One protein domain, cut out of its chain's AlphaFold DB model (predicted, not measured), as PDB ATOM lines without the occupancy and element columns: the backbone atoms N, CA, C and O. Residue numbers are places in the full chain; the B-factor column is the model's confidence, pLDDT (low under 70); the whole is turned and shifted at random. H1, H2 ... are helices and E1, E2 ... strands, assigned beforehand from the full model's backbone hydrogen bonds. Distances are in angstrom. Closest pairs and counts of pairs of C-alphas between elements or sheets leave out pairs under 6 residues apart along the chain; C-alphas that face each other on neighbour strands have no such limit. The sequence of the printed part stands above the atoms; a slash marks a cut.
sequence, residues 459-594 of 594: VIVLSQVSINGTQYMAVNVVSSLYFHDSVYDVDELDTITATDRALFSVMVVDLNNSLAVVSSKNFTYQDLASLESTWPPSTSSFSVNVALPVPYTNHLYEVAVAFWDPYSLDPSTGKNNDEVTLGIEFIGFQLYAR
ATOM      1  N   VAL A 459     -21.358  33.877   3.793       79.69
ATOM      2  CA  VAL A 459     -20.773  32.857   4.660       79.69
ATOM      3  C   VAL A 459     -20.007  31.849   3.811       79.69
ATOM      4  O   VAL A 459     -20.572  31.219   2.917       79.69
ATOM      5  N   ILE A 460     -18.724  31.672   4.113       81.31
ATOM      6  CA  ILE A 460     -17.852  30.671   3.498       81.31
ATOM      7  C   ILE A 460     -17.527  29.622   4.551       81.31
ATOM      8  O   ILE A 460     -16.863  29.905   5.548       81.31
ATOM      9  N   VAL A 461     -18.003  28.401   4.324       84.25
ATOM     10  CA  VAL A 461     -17.786  27.267   5.228       84.25
ATOM     11  C   VAL A 461     -16.521  26.510   4.825       84.25
ATOM     12  O   VAL A 461     -16.357  26.116   3.669       84.25
ATOM     13  N   LEU A 462     -15.629  26.285   5.788       81.94
ATOM     14  CA  LEU A 462     -14.344  25.614   5.604       81.94
ATOM     15  C   LEU A 462     -14.516  24.101   5.832       81.94
ATOM     16  O   LEU A 462     -14.135  23.549   6.863       81.94
ATOM     17  N   SER A 463     -15.116  23.432   4.846       72.81
ATOM     18  CA  SER A 463     -15.724  22.090   4.951       72.81
ATOM     19  C   SER A 463     -14.777  20.880   5.020       72.81
ATOM     20  O   SER A 463     -15.145  19.751   4.691       72.81
ATOM     21  N   GLN A 464     -13.528  21.085   5.436       70.00
ATOM     22  CA  GLN A 464     -12.518  20.017   5.505       70.00
ATOM     23  C   GLN A 464     -12.148  19.604   6.933       70.00
ATOM     24  O   GLN A 464     -11.501  18.574   7.121       70.00
ATOM     25  N   VAL A 465     -12.573  20.367   7.943       72.88
ATOM     26  CA  VAL A 465     -12.280  20.089   9.355       72.88
ATOM     27  C   VAL A 465     -13.591  19.973  10.123       72.88
ATOM     28  O   VAL A 465     -14.061  20.932  10.729       72.88
ATOM     29  N   SER A 466     -14.193  18.782  10.096       85.00
ATOM     30  CA  SER A 466     -15.393  18.506  10.888       85.00
ATOM     31  C   SER A 466     -15.039  18.356  12.370       85.00
ATOM     32  O   SER A 466     -14.170  17.570  12.752       85.00
ATOM     33  N   ILE A 467     -15.751  19.086  13.219       91.06
ATOM     34  CA  ILE A 467     -15.524  19.159  14.660       91.06
ATOM     35  C   ILE A 467     -16.671  18.434  15.362       91.06
ATOM     36  O   ILE A 467     -17.811  18.891  15.354       91.06
ATOM     37  N   ASN A 468     -16.383  17.295  15.989       93.88
ATOM     38  CA  ASN A 468     -17.387  16.565  16.760       93.88
ATOM     39  C   ASN A 468     -17.588  17.211  18.140       93.88
ATOM     40  O   ASN A 468     -16.671  17.221  18.969       93.88
ATOM     41  N   GLY A 469     -18.806  17.690  18.403       93.62
ATOM     42  CA  GLY A 469     -19.168  18.361  19.651       93.62
ATOM     43  C   GLY A 469     -18.991  17.514  20.909       93.62
ATOM     44  O   GLY A 469     -18.761  18.068  21.983       93.62
ATOM     45  N   THR A 470     -19.009  16.182  20.806       96.31
ATOM     46  CA  THR A 470     -18.740  15.283  21.946       96.31
ATOM     47  C   THR A 470     -17.255  15.093  22.236       96.31
ATOM     48  O   THR A 470     -16.907  14.701  23.346       96.31
ATOM     49  N   GLN A 471     -16.380  15.386  21.271       96.56
ATOM     50  CA  GLN A 471     -14.936  15.147  21.372       96.56
ATOM     51  C   GLN A 471     -14.148  16.420  21.687       96.56
ATOM     52  O   GLN A 471     -13.166  16.363  22.423       96.56
ATOM     53  N   TYR A 472     -14.580  17.565  21.156       96.00
ATOM     54  CA  TYR A 472     -13.841  18.824  21.245       96.00
ATOM     55  C   TYR A 472     -14.637  19.891  21.997       96.00
ATOM     56  O   TYR A 472     -15.838  20.038  21.775       96.00
ATOM     57  N   MET A 473     -13.977  20.625  22.901       95.06
ATOM     58  CA  MET A 473     -14.570  21.743  23.652       95.06
ATOM     59  C   MET A 473     -14.460  23.081  22.936       95.06
ATOM     60  O   MET A 473     -15.268  23.969  23.199       95.06
ATOM     61  N   ALA A 474     -13.459  23.241  22.076       94.75
ATOM     62  CA  ALA A 474     -13.192  24.485  21.376       94.75
ATOM     63  C   ALA A 474     -12.363  24.229  20.116       94.75
ATOM     64  O   ALA A 474     -11.638  23.233  20.020       94.75
ATOM     65  N   VAL A 475     -12.434  25.174  19.189       94.19
ATOM     66  CA  VAL A 475     -11.521  25.307  18.055       94.19
ATOM     67  C   VAL A 475     -10.842  26.663  18.143       94.19
ATOM     68  O   VAL A 475     -11.485  27.664  18.438       94.19
ATOM     69  N   ASN A 476      -9.542  26.699  17.905       93.81
ATOM     70  CA  ASN A 476      -8.802  27.928  17.703       93.81
ATOM     71  C   ASN A 476      -8.412  28.052  16.236       93.81
ATOM     72  O   ASN A 476      -7.773  27.161  15.677       93.81
ATOM     73  N   VAL A 477      -8.842  29.149  15.629       90.44
ATOM     74  CA  VAL A 477      -8.584  29.496  14.237       90.44
ATOM     75  C   VAL A 477      -7.458  30.517  14.208       90.44
ATOM     76  O   VAL A 477      -7.559  31.578  14.826       90.44
ATOM     77  N   VAL A 478      -6.386  30.185  13.497       89.00
ATOM     78  CA  VAL A 478      -5.247  31.077  13.281       89.00
ATOM     79  C   VAL A 478      -5.309  31.594  11.852       89.00
ATOM     80  O   VAL A 478      -5.251  30.805  10.905       89.00
ATOM     81  N   SER A 479      -5.406  32.912  11.706       85.75
ATOM     82  CA  SER A 479      -5.505  33.581  10.408       85.75
ATOM     83  C   SER A 479      -4.530  34.748  10.319       85.75
ATOM     84  O   SER A 479      -4.283  35.431  11.310       85.75
ATOM     85  N   SER A 480      -4.000  34.984   9.126       84.88
ATOM     86  CA  SER A 480      -3.304  36.212   8.743       84.88
ATOM     87  C   SER A 480      -4.335  37.142   8.115       84.88
ATOM     88  O   SER A 480      -5.012  36.751   7.163       84.88
ATOM     89  N   LEU A 481      -4.491  38.349   8.652       83.69
ATOM     90  CA  LEU A 481      -5.381  39.366   8.103       83.69
ATOM     91  C   LEU A 481      -4.570  40.487   7.473       83.69
ATOM     92  O   LEU A 481      -3.608  40.984   8.056       83.69
ATOM     93  N   TYR A 482      -5.008  40.907   6.300       80.50
ATOM     94  CA  TYR A 482      -4.611  42.142   5.654       80.50
ATOM     95  C   TYR A 482      -5.843  43.030   5.590       80.50
ATOM     96  O   TYR A 482      -6.853  42.601   5.041       80.50
ATOM     97  N   PHE A 483      -5.771  44.236   6.128       79.56
ATOM     98  CA  PHE A 483      -6.864  45.191   6.060       79.56
ATOM     99  C   PHE A 483      -6.337  46.517   5.531       79.56
ATOM    100  O   PHE A 483      -5.231  46.919   5.876       79.56
ATOM    101  N   HIS A 484      -7.129  47.144   4.678       75.50
ATOM    102  CA  HIS A 484      -6.885  48.458   4.119       75.50
ATOM    103  C   HIS A 484      -8.229  49.151   3.917       75.50
ATOM    104  O   HIS A 484      -9.213  48.492   3.566       75.50
ATOM    105  N   ASP A 485      -8.246  50.465   4.099       70.56
ATOM    106  CA  ASP A 485      -9.375  51.315   3.761       70.56
ATOM    107  C   ASP A 485      -8.934  52.543   2.961       70.56
ATOM    108  O   ASP A 485      -7.758  52.895   2.880       70.56
ATOM    109  N   SER A 486      -9.915  53.179   2.335       57.88
ATOM    110  CA  SER A 486      -9.766  54.435   1.620       57.88
ATOM    111  C   SER A 486     -10.053  55.670   2.477       57.88
ATOM    112  O   SER A 486     -10.201  56.750   1.919       57.88
ATOM    113  N   VAL A 487     -10.150  55.563   3.804       54.97
ATOM    114  CA  VAL A 487     -10.491  56.709   4.659       54.97
ATOM    115  C   VAL A 487      -9.192  57.431   5.020       54.97
ATOM    116  O   VAL A 487      -8.426  57.031   5.894       54.97
ATOM    117  N   TYR A 488      -8.886  58.488   4.266       52.34
ATOM    118  CA  TYR A 488      -7.538  59.066   4.177       52.34
ATOM    119  C   TYR A 488      -7.183  60.086   5.279       52.34
ATOM    120  O   TYR A 488      -6.064  60.615   5.256       52.34
ATOM    121  N   ASP A 489      -8.068  60.369   6.243       46.88
ATOM    122  CA  ASP A 489      -7.806  61.315   7.338       46.88
ATOM    123  C   ASP A 489      -8.273  60.793   8.711       46.88
ATOM    124  O   ASP A 489      -9.345  60.211   8.859       46.88
ATOM    125  N   VAL A 490      -7.481  61.052   9.758       43.72
ATOM    126  CA  VAL A 490      -7.808  60.685  11.151       43.72
ATOM    127  C   VAL A 490      -9.078  61.377  11.650       43.72
ATOM    128  O   VAL A 490      -9.742  60.856  12.546       43.72
ATOM    129  N   ASP A 491      -9.427  62.515  11.046       45.97
ATOM    130  CA  ASP A 491     -10.649  63.270  11.329       45.97
ATOM    131  C   ASP A 491     -11.881  62.704  10.580       45.97
ATOM    132  O   ASP A 491     -13.012  63.101  10.865       45.97
ATOM    133  N   GLU A 492     -11.694  61.758   9.650       52.47
ATOM    134  CA  GLU A 492     -12.774  61.094   8.903       52.47
ATOM    135  C   GLU A 492     -13.237  59.779   9.550       52.47
ATOM    136  O   GLU A 492     -14.320  59.301   9.226       52.47
ATOM    137  N   LEU A 493     -12.535  59.238  10.556       54.22
ATOM    138  CA  LEU A 493     -13.037  58.101  11.351       54.22
ATOM    139  C   LEU A 493     -14.410  58.387  11.992       54.22
ATOM    140  O   LEU A 493     -15.218  57.474  12.169       54.22
ATOM    141  N   ASP A 494     -14.693  59.658  12.290       52.97
ATOM    142  CA  ASP A 494     -15.977  60.132  12.824       52.97
ATOM    143  C   ASP A 494     -17.110  60.129  11.775       52.97
ATOM    144  O   ASP A 494     -18.283  60.284  12.126       52.97
ATOM    145  N   THR A 495     -16.788  59.949  10.489       51.41
ATOM    146  CA  THR A 495     -17.768  59.840   9.391       51.41
ATOM    147  C   THR A 495     -18.295  58.417   9.202       51.41
ATOM    148  O   THR A 495     -19.333  58.223   8.567       51.41
ATOM    149  N   ILE A 496     -17.657  57.429   9.834       57.06
ATOM    150  CA  ILE A 496     -18.031  56.018   9.750       57.06
ATOM    151  C   ILE A 496     -19.212  55.758  10.679       57.06
ATOM    152  O   ILE A 496     -19.083  55.611  11.896       57.06
ATOM    153  N   THR A 497     -20.407  55.709  10.097       50.59
ATOM    154  CA  THR A 497     -21.662  55.625  10.862       50.59
ATOM    155  C   THR A 497     -22.033  54.197  11.280       50.59
ATOM    156  O   THR A 497     -22.723  54.015  12.285       50.59
ATOM    157  N   ALA A 498     -21.540  53.173  10.575       55.38
ATOM    158  CA  ALA A 498     -21.835  51.759  10.830       55.38
ATOM    159  C   ALA A 498     -20.812  51.098  11.778       55.38
ATOM    160  O   ALA A 498     -20.173  50.101  11.451       55.38
ATOM    161  N   THR A 499     -20.654  51.655  12.980       60.25
ATOM    162  CA  THR A 499     -19.660  51.191  13.976       60.25
ATOM    163  C   THR A 499     -20.020  49.871  14.676       60.25
ATOM    164  O   THR A 499     -19.180  49.271  15.347       60.25
ATOM    165  N   ASP A 500     -21.263  49.401  14.547       61.81
ATOM    166  CA  ASP A 500     -21.782  48.213  15.236       61.81
ATOM    167  C   ASP A 500     -21.821  46.948  14.364       61.81
ATOM    168  O   ASP A 500     -22.067  45.848  14.874       61.81
ATOM    169  N   ARG A 501     -21.555  47.071  13.059       68.75
ATOM    170  CA  ARG A 501     -21.551  45.941  12.127       68.75
ATOM    171  C   ARG A 501     -20.191  45.256  12.092       68.75
ATOM    172  O   ARG A 501     -19.138  45.888  12.040       68.75
ATOM    173  N   ALA A 502     -20.224  43.927  12.106       75.75
ATOM    174  CA  ALA A 502     -19.044  43.120  11.836       75.75
ATOM    175  C   ALA A 502     -18.690  43.272  10.357       75.75
ATOM    176  O   ALA A 502     -19.549  43.009   9.532       75.75
ATOM    177  N   LEU A 503     -17.459  43.653  10.023       78.00
ATOM    178  CA  LEU A 503     -16.947  43.579   8.651       78.00
ATOM    179  C   LEU A 503     -16.521  42.141   8.330       78.00
ATOM    180  O   LEU A 503     -16.753  41.610   7.245       78.00
ATOM    181  N   PHE A 504     -15.941  41.483   9.330       85.81
ATOM    182  CA  PHE A 504     -15.433  40.129   9.234       85.81
ATOM    183  C   PHE A 504     -15.789  39.331  10.480       85.81
ATOM    184  O   PHE A 504     -15.695  39.836  11.599       85.81
ATOM    185  N   SER A 505     -16.124  38.056  10.304       88.19
ATOM    186  CA  SER A 505     -16.300  37.138  11.425       88.19
ATOM    187  C   SER A 505     -15.672  35.789  11.172       88.19
ATOM    188  O   SER A 505     -15.759  35.237  10.079       88.19
ATOM    189  N   VAL A 506     -15.144  35.214  12.249       91.06
ATOM    190  CA  VAL A 506     -14.799  33.796  12.347       91.06
ATOM    191  C   VAL A 506     -15.865  33.116  13.192       91.06
ATOM    192  O   VAL A 506     -16.207  33.599  14.272       91.06
ATOM    193  N   MET A 507     -16.417  32.012  12.702       93.00
ATOM    194  CA  MET A 507     -17.613  31.378  13.250       93.00
ATOM    195  C   MET A 507     -17.453  29.864  13.354       93.00
ATOM    196  O   MET A 507     -16.731  29.248  12.577       93.00
ATOM    197  N   VAL A 508     -18.190  29.262  14.281       93.56
ATOM    198  CA  VAL A 508     -18.495  27.832  14.313       93.56
ATOM    199  C   VAL A 508     -19.964  27.669  13.945       93.56
ATOM    200  O   VAL A 508     -20.834  28.269  14.586       93.56
ATOM    201  N   VAL A 509     -20.237  26.862  12.923       91.75
ATOM    202  CA  VAL A 509     -21.585  26.586  12.409       91.75
ATOM    203  C   VAL A 509     -21.971  25.129  12.630       91.75
ATOM    204  O   VAL A 509     -21.135  24.232  12.540       91.75
ATOM    205  N   ASP A 510     -23.242  24.895  12.941       92.88
ATOM    206  CA  ASP A 510     -23.814  23.568  13.179       92.88
ATOM    207  C   ASP A 510     -24.307  22.940  11.869       92.88
ATOM    208  O   ASP A 510     -25.312  23.373  11.294       92.88
ATOM    209  N   LEU A 511     -23.628  21.886  11.408       86.19
ATOM    210  CA  LEU A 511     -24.013  21.168  10.190       86.19
ATOM    211  C   LEU A 511     -25.352  20.442  10.337       86.19
ATOM    212  O   LEU A 511     -26.054  20.223   9.351       86.19
ATOM    213  N   ASN A 512     -25.721  20.064  11.560       88.69
ATOM    214  CA  ASN A 512     -26.972  19.371  11.846       88.69
ATOM    215  C   ASN A 512     -28.166  20.330  11.942       88.69
ATOM    216  O   ASN A 512     -29.307  19.866  11.942       88.69
ATOM    217  N   ASN A 513     -27.931  21.644  12.003       86.00
ATOM    218  CA  ASN A 513     -28.968  22.660  12.165       86.00
ATOM    219  C   ASN A 513     -28.835  23.790  11.134       86.00
ATOM    220  O   ASN A 513     -28.726  24.961  11.494       86.00
ATOM    221  N   SER A 514     -28.828  23.438   9.845       81.81
ATOM    222  CA  SER A 514     -28.844  24.400   8.729       81.81
ATOM    223  C   SER A 514     -27.762  25.486   8.824       81.81
ATOM    224  O   SER A 514     -28.024  26.642   8.501       81.81
ATOM    225  N   LEU A 515     -26.556  25.121   9.275       84.69
ATOM    226  CA  LEU A 515     -25.425  26.036   9.464       84.69
ATOM    227  C   LEU A 515     -25.687  27.140  10.504       84.69
ATOM    228  O   LEU A 515     -25.127  28.232  10.408       84.69
ATOM    229  N   ALA A 516     -26.515  26.869  11.517       89.25
ATOM    230  CA  ALA A 516     -26.735  27.802  12.616       89.25
ATOM    231  C   ALA A 516     -25.408  28.155  13.306       89.25
ATOM    232  O   ALA A 516     -24.654  27.270  13.713       89.25
ATOM    233  N   VAL A 517     -25.140  29.452  13.459       90.75
ATOM    234  CA  VAL A 517     -23.952  29.946  14.163       90.75
ATOM    235  C   VAL A 517     -24.091  29.633  15.651       90.75
ATOM    236  O   VAL A 517     -25.020  30.102  16.307       90.75
ATOM    237  N   VAL A 518     -23.167  28.841  16.194       94.19
ATOM    238  CA  VAL A 518     -23.144  28.464  17.621       94.19
ATOM    239  C   VAL A 518     -22.072  29.200  18.415       94.19
ATOM    240  O   VAL A 518     -22.153  29.285  19.639       94.19
ATOM    241  N   SER A 519     -21.072  29.744  17.727       94.81
ATOM    242  CA  SER A 519     -20.051  30.611  18.303       94.81
ATOM    243  C   SER A 519     -19.468  31.506  17.217       94.81
ATOM    244  O   SER A 519     -19.317  31.061  16.081       94.81
ATOM    245  N   SER A 520     -19.125  32.750  17.545       93.94
ATOM    246  CA  SER A 520     -18.415  33.632  16.622       93.94
ATOM    247  C   SER A 520     -17.551  34.660  17.342       93.94
ATOM    248  O   SER A 520     -17.799  35.030  18.492       93.94
ATOM    249  N   LYS A 521     -16.539  35.148  16.626       93.06
ATOM    250  CA  LYS A 521     -15.813  36.379  16.922       93.06
ATOM    251  C   LYS A 521     -15.976  37.293  15.723       93.06
ATOM    252  O   LYS A 521     -15.593  36.936  14.612       93.06
ATOM    253  N   ASN A 522     -16.534  38.461  15.992       89.88
ATOM    254  CA  ASN A 522     -16.736  39.513  15.019       89.88
ATOM    255  C   ASN A 522     -15.612  40.548  15.151       89.88
ATOM    256  O   ASN A 522     -15.153  40.824  16.270       89.88
ATOM    257  N   PHE A 523     -15.202  41.085  14.010       85.94
ATOM    258  CA  PHE A 523     -14.274  42.191  13.846       85.94
ATOM    259  C   PHE A 523     -15.033  43.323  13.164       85.94
ATOM    260  O   PHE A 523     -15.537  43.154  12.048       85.94
ATOM    261  N   THR A 524     -15.175  44.446  13.856       81.25
ATOM    262  CA  THR A 524     -15.738  45.661  13.258       81.25
ATOM    263  C   THR A 524     -14.692  46.354  12.394       81.25
ATOM    264  O   THR A 524     -13.513  45.993  12.411       81.25
ATOM    265  N   TYR A 525     -15.112  47.376  11.655       77.12
ATOM    266  CA  TYR A 525     -14.166  48.255  10.978       77.12
ATOM    267  C   TYR A 525     -13.129  48.823  11.965       77.12
ATOM    268  O   TYR A 525     -11.936  48.711  11.717       77.12
ATOM    269  N   GLN A 526     -13.550  49.339  13.128       76.12
ATOM    270  CA  GLN A 526     -12.634  49.940  14.112       76.12
ATOM    271  C   GLN A 526     -11.633  48.927  14.678       76.12
ATOM    272  O   GLN A 526     -10.478  49.280  14.922       76.12
ATOM    273  N   ASP A 527     -12.050  47.667  14.861       79.69
ATOM    274  CA  ASP A 527     -11.130  46.599  15.258       79.69
ATOM    275  C   ASP A 527     -10.005  46.444  14.220       79.69
ATOM    276  O   ASP A 527      -8.849  46.293  14.606       79.69
ATOM    277  N   LEU A 528     -10.324  46.513  12.922       79.38
ATOM    278  CA  LEU A 528      -9.384  46.286  11.820       79.38
ATOM    279  C   LEU A 528      -8.554  47.528  11.454       79.38
ATOM    280  O   LEU A 528      -7.340  47.407  11.307       79.38
ATOM    281  N   ALA A 529      -9.159  48.715  11.405       73.75
ATOM    282  CA  ALA A 529      -8.473  49.994  11.183       73.75
ATOM    283  C   ALA A 529      -7.472  50.325  12.305       73.75
ATOM    284  O   ALA A 529      -6.499  51.045  12.112       73.75
ATOM    285  N   SER A 530      -7.659  49.770  13.508       72.38
ATOM    286  CA  SER A 530      -6.651  49.891  14.568       72.38
ATOM    287  C   SER A 530      -5.398  49.035  14.323       72.38
ATOM    288  O   SER A 530      -4.342  49.322  14.893       72.38
ATOM    289  N   LEU A 531      -5.506  47.982  13.503       69.38
ATOM    290  CA  LEU A 531      -4.391  47.093  13.172       69.38
ATOM    291  C   LEU A 531      -3.512  47.707  12.082       69.38
ATOM    292  O   LEU A 531      -2.290  47.645  12.191       69.38
ATOM    293  N   GLU A 532      -4.115  48.340  11.077       65.38
ATOM    294  CA  GLU A 532      -3.420  48.982   9.962       65.38
ATOM    295  C   GLU A 532      -3.757  50.477   9.936       65.38
ATOM    296  O   GLU A 532      -4.903  50.858   9.754       65.38
ATOM    297  N   SER A 533      -2.753  51.317  10.185       57.62
ATOM    298  CA  SER A 533      -2.882  52.786  10.176       57.62
ATOM    299  C   SER A 533      -1.684  53.449   9.492       57.62
ATOM    300  O   SER A 533      -1.289  54.573   9.823       57.62
ATOM    301  N   THR A 534      -1.007  52.715   8.599       52.59
ATOM    302  CA  THR A 534       0.262  53.166   8.027       52.59
ATOM    303  C   THR A 534       0.075  53.826   6.674       52.59
ATOM    304  O   THR A 534      -0.786  53.467   5.882       52.59
ATOM    305  N   TRP A 535       0.920  54.824   6.406       52.62
ATOM    306  CA  TRP A 535       0.935  55.520   5.128       52.62
ATOM    307  C   TRP A 535       2.332  55.482   4.487       52.62
ATOM    308  O   TRP A 535       3.269  56.063   5.054       52.62
ATOM    309  N   PRO A 536       2.494  54.906   3.278       51.62
ATOM    310  CA  PRO A 536       1.499  54.125   2.523       51.62
ATOM    311  C   PRO A 536       1.083  52.845   3.274       51.62
ATOM    312  O   PRO A 536       1.842  52.426   4.154       51.62
ATOM    313  N   PRO A 537      -0.057  52.229   2.908       52.88
ATOM    314  CA  PRO A 537      -0.526  50.991   3.519       52.88
ATOM    315  C   PRO A 537       0.573  49.937   3.556       52.88
ATOM    316  O   PRO A 537       1.262  49.694   2.555       52.88
ATOM    317  N   SER A 538       0.756  49.308   4.710       57.28
ATOM    318  CA  SER A 538       1.770  48.274   4.860       57.28
ATOM    319  C   SER A 538       1.305  46.997   4.176       57.28
ATOM    320  O   SER A 538       0.168  46.575   4.342       57.28
ATOM    321  N   THR A 539       2.202  46.305   3.473       58.19
ATOM    322  CA  THR A 539       1.938  44.940   2.983       58.19
ATOM    323  C   THR A 539       2.038  43.889   4.093       58.19
ATOM    324  O   THR A 539       1.983  42.695   3.816       58.19
ATOM    325  N   SER A 540       2.265  44.303   5.343       63.91
ATOM    326  CA  SER A 540       2.308  43.396   6.487       63.91
ATOM    327  C   SER A 540       0.921  42.872   6.812       63.91
ATOM    328  O   SER A 540      -0.038  43.636   6.878       63.91
ATOM    329  N   SER A 541       0.837  41.583   7.105       76.69
ATOM    330  CA  SER A 541      -0.349  40.990   7.695       76.69
ATOM    331  C   SER A 541      -0.279  41.011   9.225       76.69
ATOM    332  O   SER A 541       0.794  41.088   9.832       76.69
ATOM    333  N   PHE A 542      -1.442  40.896   9.854       81.50
ATOM    334  CA  PHE A 542      -1.591  40.748  11.295       81.50
ATOM    335  C   PHE A 542      -2.164  39.373  11.596       81.50
ATOM    336  O   PHE A 542      -3.207  38.990  11.069       81.50
ATOM    337  N   SER A 543      -1.494  38.610  12.455       86.25
ATOM    338  CA  SER A 543      -2.012  37.312  12.874       86.25
ATOM    339  C   SER A 543      -3.087  37.485  13.942       86.25
ATOM    340  O   SER A 543      -2.824  38.024  15.018       86.25
ATOM    341  N   VAL A 544      -4.277  36.960  13.676       87.06
ATOM    342  CA  VAL A 544      -5.352  36.834  14.659       87.06
ATOM    343  C   VAL A 544      -5.508  35.381  15.085       87.06
ATOM    344  O   VAL A 544      -5.362  34.446  14.297       87.06
ATOM    345  N   ASN A 545      -5.799  35.200  16.368       91.56
ATOM    346  CA  ASN A 545      -6.017  33.904  16.987       91.56
ATOM    347  C   ASN A 545      -7.388  33.932  17.660       91.56
ATOM    348  O   ASN A 545      -7.619  34.725  18.576       91.56
ATOM    349  N   VAL A 546      -8.314  33.116  17.164       92.00
ATOM    350  CA  VAL A 546      -9.712  33.143  17.586       92.00
ATOM    351  C   VAL A 546     -10.095  31.792  18.170       92.00
ATOM    352  O   VAL A 546     -10.358  30.842  17.436       92.00
ATOM    353  N   ALA A 547     -10.187  31.727  19.498       94.81
ATOM    354  CA  ALA A 547     -10.703  30.566  20.212       94.81
ATOM    355  C   ALA A 547     -12.236  30.631  20.331       94.81
ATOM    356  O   ALA A 547     -12.778  31.519  20.990       94.81
ATOM    357  N   LEU A 548     -12.925  29.671  19.719       95.94
ATOM    358  CA  LEU A 548     -14.381  29.562  19.694       95.94
ATOM    359  C   LEU A 548     -14.838  28.293  20.431       95.94
ATOM    360  O   LEU A 548     -14.395  27.192  20.079       95.94
ATOM    361  N   PRO A 549     -15.708  28.402  21.455       96.62
ATOM    362  CA  PRO A 549     -16.282  27.238  22.119       96.62
ATOM    363  C   PRO A 549     -17.163  26.413  21.177       96.62
ATOM    364  O   PRO A 549     -17.890  26.939  20.337       96.62
ATOM    365  N   VAL A 550     -17.144  25.101  21.387       95.81
ATOM    366  CA  VAL A 550     -17.981  24.123  20.688       95.81
ATOM    367  C   VAL A 550     -19.012  23.576  21.686       95.81
ATOM    368  O   VAL A 550     -18.627  23.179  22.792       95.81
ATOM    369  N   PRO A 551     -20.316  23.531  21.359       95.31
ATOM    370  CA  PRO A 551     -21.329  22.958  22.248       95.31
ATOM    371  C   PRO A 551     -21.132  21.454  22.500       95.31
ATOM    372  O   PRO A 551     -20.703  20.712  21.616       95.31
ATOM    373  N   TYR A 552     -21.451  20.982  23.715       95.75
ATOM    374  CA  TYR A 552     -21.393  19.552  24.055       95.75
ATOM    375  C   TYR A 552     -22.671  18.832  23.617       95.75
ATOM    376  O   TYR A 552     -23.563  18.541  24.414       95.75
ATOM    377  N   THR A 553     -22.759  18.566  22.324       93.81
ATOM    378  CA  THR A 553     -23.843  17.804  21.702       93.81
ATOM    379  C   THR A 553     -23.247  16.809  20.711       93.81
ATOM    380  O   THR A 553     -22.107  16.949  20.266       93.81
ATOM    381  N   ASN A 554     -24.019  15.785  20.348       93.19
ATOM    382  CA  ASN A 554     -23.634  14.831  19.306       93.19
ATOM    383  C   ASN A 554     -23.884  15.395  17.900       93.19
ATOM    384  O   ASN A 554     -24.589  14.783  17.098       93.19
ATOM    385  N   HIS A 555     -23.380  16.602  17.651       94.00
ATOM    386  CA  HIS A 555     -23.462  17.300  16.373       94.00
ATOM    387  C   HIS A 555     -22.063  17.441  15.765       94.00
ATOM    388  O   HIS A 555     -21.040  17.365  16.459       94.00
ATOM    389  N   LEU A 556     -22.040  17.644  14.452       93.38
ATOM    390  CA  LEU A 556     -20.858  18.030  13.703       93.38
ATOM    391  C   LEU A 556     -20.893  19.531  13.446       93.38
ATOM    392  O   LEU A 556     -21.898  20.091  13.010       93.38
ATOM    393  N   TYR A 557     -19.756  20.157  13.699       93.25
ATOM    394  CA  TYR A 557     -19.550  21.579  13.517       93.25
ATOM    395  C   TYR A 557     -18.456  21.829  12.488       93.25
ATOM    396  O   TYR A 557     -17.553  21.009  12.327       93.25
ATOM    397  N   GLU A 558     -18.505  22.980  11.831       92.44
ATOM    398  CA  GLU A 558     -17.439  23.452  10.946       92.44
ATOM    399  C   GLU A 558     -17.084  24.897  11.264       92.44
ATOM    400  O   GLU A 558     -17.892  25.648  11.815       92.44
ATOM    401  N   VAL A 559     -15.856  25.282  10.921       89.31
ATOM    402  CA  VAL A 559     -15.473  26.691  10.935       89.31
ATOM    403  C   VAL A 559     -16.017  27.346   9.675       89.31
ATOM    404  O   VAL A 559     -15.888  26.812   8.574       89.31
ATOM    405  N   ALA A 560     -16.601  28.522   9.832       87.62
ATOM    406  CA  ALA A 560     -16.977  29.386   8.733       87.62
ATOM    407  C   ALA A 560     -16.374  30.771   8.938       87.62
ATOM    408  O   ALA A 560     -16.101  31.188  10.066       87.62
ATOM    409  N   VAL A 561     -16.204  31.497   7.845       85.81
ATOM    410  CA  VAL A 561     -15.990  32.938   7.894       85.81
ATOM    411  C   VAL A 561     -17.125  33.667   7.225       85.81
ATOM    412  O   VAL A 561     -17.762  33.133   6.318       85.81
ATOM    413  N   ALA A 562     -17.381  34.877   7.698       82.69
ATOM    414  CA  ALA A 562     -18.363  35.747   7.096       82.69
ATOM    415  C   ALA A 562     -17.793  37.118   6.783       82.69
ATOM    416  O   ALA A 562     -16.974  37.647   7.534       82.69
ATOM    417  N   PHE A 563     -18.277  37.658   5.672       77.12
ATOM    418  CA  PHE A 563     -18.038  39.017   5.225       77.12
ATOM    419  C   PHE A 563     -19.380  39.716   5.180       77.12
ATOM    420  O   PHE A 563     -20.323  39.208   4.563       77.12
ATOM    421  N   TRP A 564     -19.456  40.866   5.824       72.69
ATOM    422  CA  TRP A 564     -20.532  41.804   5.579       72.69
ATOM    423  C   TRP A 564     -19.943  42.926   4.763       72.69
ATOM    424  O   TRP A 564     -18.831  43.375   5.039       72.69
ATOM    425  N   ASP A 565     -20.709  43.410   3.799       63.12
ATOM    426  CA  ASP A 565     -20.445  44.749   3.324       63.12
ATOM    427  C   ASP A 565     -20.605  45.715   4.517       63.12
ATOM    428  O   ASP A 565     -21.667  45.712   5.159       63.12
ATOM    429  N   PRO A 566     -19.566  46.484   4.897       52.19
ATOM    430  CA  PRO A 566     -19.652  47.353   6.068       52.19
ATOM    431  C   PRO A 566     -20.658  48.493   5.849       52.19
ATOM    432  O   PRO A 566     -21.062  49.161   6.800       52.19
ATOM    433  N   TYR A 567     -21.130  48.675   4.615       56.94
ATOM    434  CA  TYR A 567     -21.953  49.799   4.221       56.94
ATOM    435  C   TYR A 567     -23.430  49.557   4.530       56.94
ATOM    436  O   TYR A 567     -24.115  48.691   3.986       56.94
ATOM    437  N   SER A 568     -23.972  50.385   5.416       49.22
ATOM    438  CA  SER A 568     -25.378  50.768   5.336       49.22
ATOM    439  C   SER A 568     -25.454  52.103   4.620       49.22
ATOM    440  O   SER A 568     -24.706  53.007   4.975       49.22
ATOM    441  N   LEU A 569     -26.381  52.248   3.671       46.88
ATOM    442  CA  LEU A 569     -26.718  53.554   3.110       46.88
ATOM    443  C   LEU A 569     -26.950  54.542   4.262       46.88
ATOM    444  O   LEU A 569     -27.917  54.362   5.007       46.88
ATOM    445  N   ASP A 570     -26.112  55.574   4.396       47.31
ATOM    446  CA  ASP A 570     -26.464  56.728   5.216       47.31
ATOM    447  C   ASP A 570     -27.636  57.430   4.508       47.31
ATOM    448  O   ASP A 570     -27.452  58.033   3.443       47.31
ATOM    449  N   PRO A 571     -28.865  57.368   5.055       42.59
ATOM    450  CA  PRO A 571     -30.035  57.932   4.391       42.59
ATOM    451  C   PRO A 571     -29.976  59.461   4.308       42.59
ATOM    452  O   PRO A 571     -30.745  60.061   3.555       42.59
ATOM    453  N   SER A 572     -29.127  60.096   5.121       36.00
ATOM    454  CA  SER A 572     -29.022  61.547   5.250       36.00
ATOM    455  C   SER A 572     -28.035  62.161   4.261       36.00
ATOM    456  O   SER A 572     -28.291  63.251   3.747       36.00
ATOM    457  N   THR A 573     -26.950  61.452   3.948       44.12
ATOM    458  CA  THR A 573     -25.937  61.908   2.988       44.12
ATOM    459  C   THR A 573     -26.058  61.219   1.633       44.12
ATOM    460  O   THR A 573     -25.592  61.774   0.639       44.12
ATOM    461  N   GLY A 574     -26.703  60.046   1.564       41.91
ATOM    462  CA  GLY A 574     -26.756  59.212   0.361       41.91
ATOM    463  C   GLY A 574     -25.381  58.693  -0.062       41.91
ATOM    464  O   GLY A 574     -25.224  58.251  -1.197       41.91
ATOM    465  N   LYS A 575     -24.381  58.793   0.822       44.69
ATOM    466  CA  LYS A 575     -22.997  58.435   0.544       44.69
ATOM    467  C   LYS A 575     -22.653  57.098   1.183       44.69
ATOM    468  O   LYS A 575     -23.140  56.752   2.255       44.69
ATOM    469  N   ASN A 576     -21.806  56.378   0.467       48.34
ATOM    470  CA  ASN A 576     -20.979  55.303   0.971       48.34
ATOM    471  C   ASN A 576     -19.545  55.831   0.836       48.34
ATOM    472  O   ASN A 576     -19.191  56.219  -0.277       48.34
ATOM    473  N   ASN A 577     -18.815  55.979   1.934       48.03
ATOM    474  CA  ASN A 577     -17.535  56.692   1.974       48.03
ATOM    475  C   ASN A 577     -16.375  55.829   2.469       48.03
ATOM    476  O   ASN A 577     -15.300  56.369   2.684       48.03
ATOM    477  N   ASP A 578     -16.572  54.525   2.657       56.53
ATOM    478  CA  ASP A 578     -15.437  53.667   2.961       56.53
ATOM    479  C   ASP A 578     -15.309  52.670   1.814       56.53
ATOM    480  O   ASP A 578     -16.287  52.139   1.297       56.53
ATOM    481  N   GLU A 579     -14.106  52.499   1.292       68.00
ATOM    482  CA  GLU A 579     -13.794  51.492   0.295       68.00
ATOM    483  C   GLU A 579     -12.680  50.644   0.886       68.00
ATOM    484  O   GLU A 579     -11.569  51.121   1.095       68.00
ATOM    485  N   VAL A 580     -12.994  49.389   1.208       73.25
ATOM    486  CA  VAL A 580     -12.088  48.524   1.964       73.25
ATOM    487  C   VAL A 580     -11.556  47.378   1.127       73.25
ATOM    488  O   VAL A 580     -12.221  46.848   0.228       73.25
ATOM    489  N   THR A 581     -10.371  46.923   1.509       78.19
ATOM    490  CA  THR A 581      -9.800  45.658   1.075       78.19
ATOM    491  C   THR A 581      -9.422  44.817   2.281       78.19
ATOM    492  O   THR A 581      -8.620  45.213   3.119       78.19
ATOM    493  N   LEU A 582      -9.964  43.603   2.330       80.69
ATOM    494  CA  LEU A 582      -9.678  42.597   3.339       80.69
ATOM    495  C   LEU A 582      -9.106  41.346   2.665       80.69
ATOM    496  O   LEU A 582      -9.778  40.686   1.875       80.69
ATOM    497  N   GLY A 583      -7.861  41.012   2.981       82.69
ATOM    498  CA  GLY A 583      -7.224  39.748   2.624       82.69
ATOM    499  C   GLY A 583      -7.178  38.816   3.828       82.69
ATOM    500  O   GLY A 583      -6.781  39.234   4.913       82.69
ATOM    501  N   ILE A 584      -7.563  37.557   3.643       83.19
ATOM    502  CA  ILE A 584      -7.579  36.549   4.703       83.19
ATOM    503  C   ILE A 584      -6.820  35.318   4.247       83.19
ATOM    504  O   ILE A 584      -7.218  34.645   3.298       83.19
ATOM    505  N   GLU A 585      -5.778  34.991   4.993       81.81
ATOM    506  CA  GLU A 585      -5.044  33.739   4.885       81.81
ATOM    507  C   GLU A 585      -5.357  32.864   6.099       81.81
ATOM    508  O   GLU A 585      -5.263  33.308   7.247       81.81
ATOM    509  N   PHE A 586      -5.718  31.602   5.875       80.69
ATOM    510  CA  PHE A 586      -5.898  30.645   6.965       80.69
ATOM    511  C   PHE A 586      -4.609  29.871   7.195       80.69
ATOM    512  O   PHE A 586      -4.191  29.077   6.356       80.69
ATOM    513  N   ILE A 587      -4.025  30.064   8.373       76.44
ATOM    514  CA  ILE A 587      -2.760  29.436   8.755       76.44
ATOM    515  C   ILE A 587      -3.028  28.057   9.370       76.44
ATOM    516  O   ILE A 587      -2.285  27.104   9.133       76.44
ATOM    517  N   GLY A 588      -4.102  27.911  10.155       82.75
ATOM    518  CA  GLY A 588      -4.491  26.596  10.653       82.75
ATOM    519  C   GLY A 588      -5.567  26.578  11.728       82.75
ATOM    520  O   GLY A 588      -6.053  27.608  12.198       82.75
ATOM    521  N   PHE A 589      -5.902  25.355  12.136       87.44
ATOM    522  CA  PHE A 589      -6.877  25.055  13.177       87.44
ATOM    523  C   PHE A 589      -6.218  24.258  14.300       87.44
ATOM    524  O   PHE A 589      -5.506  23.285  14.051       87.44
ATOM    525  N   GLN A 590      -6.497  24.634  15.543       91.19
ATOM    526  CA  GLN A 590      -6.155  23.851  16.726       91.19
ATOM    527  C   GLN A 590      -7.446  23.408  17.407       91.19
ATOM    528  O   GLN A 590      -8.292  24.232  17.742       91.19
ATOM    529  N   LEU A 591      -7.608  22.104  17.611       92.69
ATOM    530  CA  LEU A 591      -8.773  21.545  18.292       92.69
ATOM    531  C   LEU A 591      -8.414  21.223  19.741       92.69
ATOM    532  O   LEU A 591      -7.430  20.532  20.002       92.69
ATOM    533  N   TYR A 592      -9.230  21.689  20.683       93.06
ATOM    534  CA  TYR A 592      -9.070  21.364  22.098       93.06
ATOM    535  C   TYR A 592     -10.007  20.219  22.450       93.06
ATOM    536  O   TYR A 592     -11.229  20.380  22.421       93.06
ATOM    537  N   ALA A 593      -9.433  19.056  22.758       92.31
ATOM    538  CA  ALA A 593     -10.184  17.905  23.245       92.31
ATOM    539  C   ALA A 593     -10.888  18.235  24.566       92.31
ATOM    540  O   ALA A 593     -10.389  19.057  25.333       92.31
ATOM    541  N   ARG A 594     -12.047  17.620  24.802       90.44
ATOM    542  CA  ARG A 594     -12.789  17.741  26.065       90.44
ATOM    543  C   ARG A 594     -12.108  17.048  27.232       90.44
ATOM    544  O   ARG A 594     -11.506  15.974  27.013       90.44
TER     545      ARG A 594
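What this domain is: This is residues 459 to 594 of the 594 residues of an uncharacterized protein of Fervidicoccus fontis (UniProt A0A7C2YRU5). Two twisted antiparallel sheets lie face to face as a long sandwich, E1, E6, E3 and E4 making one layer and E5, E2 and E7 the other, with their planes well off parallel. The short helix H1 sits at one end of the sandwich, where three long links, residues 486 to 501, 530 to 541 and 564 to 579, reach out beyond the strands. The printed part has 136 residues and is mostly strand, with the order E1 E2 E3 E4 H1 E5 E6 E7 along the chain. It is only just compact, close to loose, with a radius of gyration of the C-alphas of 17.0 A and spans of 50 by 34 by 19 A.

Where its parts are: Begin with the sheet of four strands: find C-alpha 459 at (-20.773, 32.857, 4.660), where E1, residues 459 to 461, starts. Its neighbour E6 is residues 556 to 563, 22.8 A long; then come E3, residues 502 to 510, 20.2 A, and E4, residues 516 to 524, 21.0 A. H1, residues 525 to 529, starts at C-alpha 525 at (-14.166, 48.255, 10.978). In the other sheet E5 is residues 542 to 549, 22.7 A, and E2 is residues 472 to 485, 37.2 A. E7, residues 580 to 593, is 37.3 A long and ends at C-alpha 593 at (-10.184, 17.905, 23.245).

How they stand to each other: Look first at E6 and E3, where N 507 and O 560 are 2.8 A apart, within hydrogen-bond range. On E6's other side is the edge strand E1, with N 460 and O 561 at 2.8 A; E3 and E4 form a hairpin, with N 508 and O 519 at 2.8 A. In the second sheet E2 is the inner strand: N 477 and O 546 of E5 are 2.9 A apart, and N 482 and O 583 of E7 2.8 A. E2 bends by 53 degrees at residue 482 and E7 by 55 degrees at residue 587. Between the sheets, the strands of the one stand at 23 degrees to those of the other; the closest C-alphas of E4 and E5, Ser 519 and Leu 548, are 5.9 A apart, while E1 and E7 are apart. H1 only grazes both sheets, and its O i to N i+4 pair is within hydrogen-bond range.

The domain as a whole: The C-alphas farthest apart, those of Thr 573 and Arg 594, the chain's last residue, are 51.5 A apart. The printed part has no cut. The links E2 to E3, H1 to E5 and E6 to E7 are long. Look there for low confidence: pLDDT is under 70 at residues 486 to 501, 531 to 540 and 565 to 579, against a mean of 76.5 over the printed part.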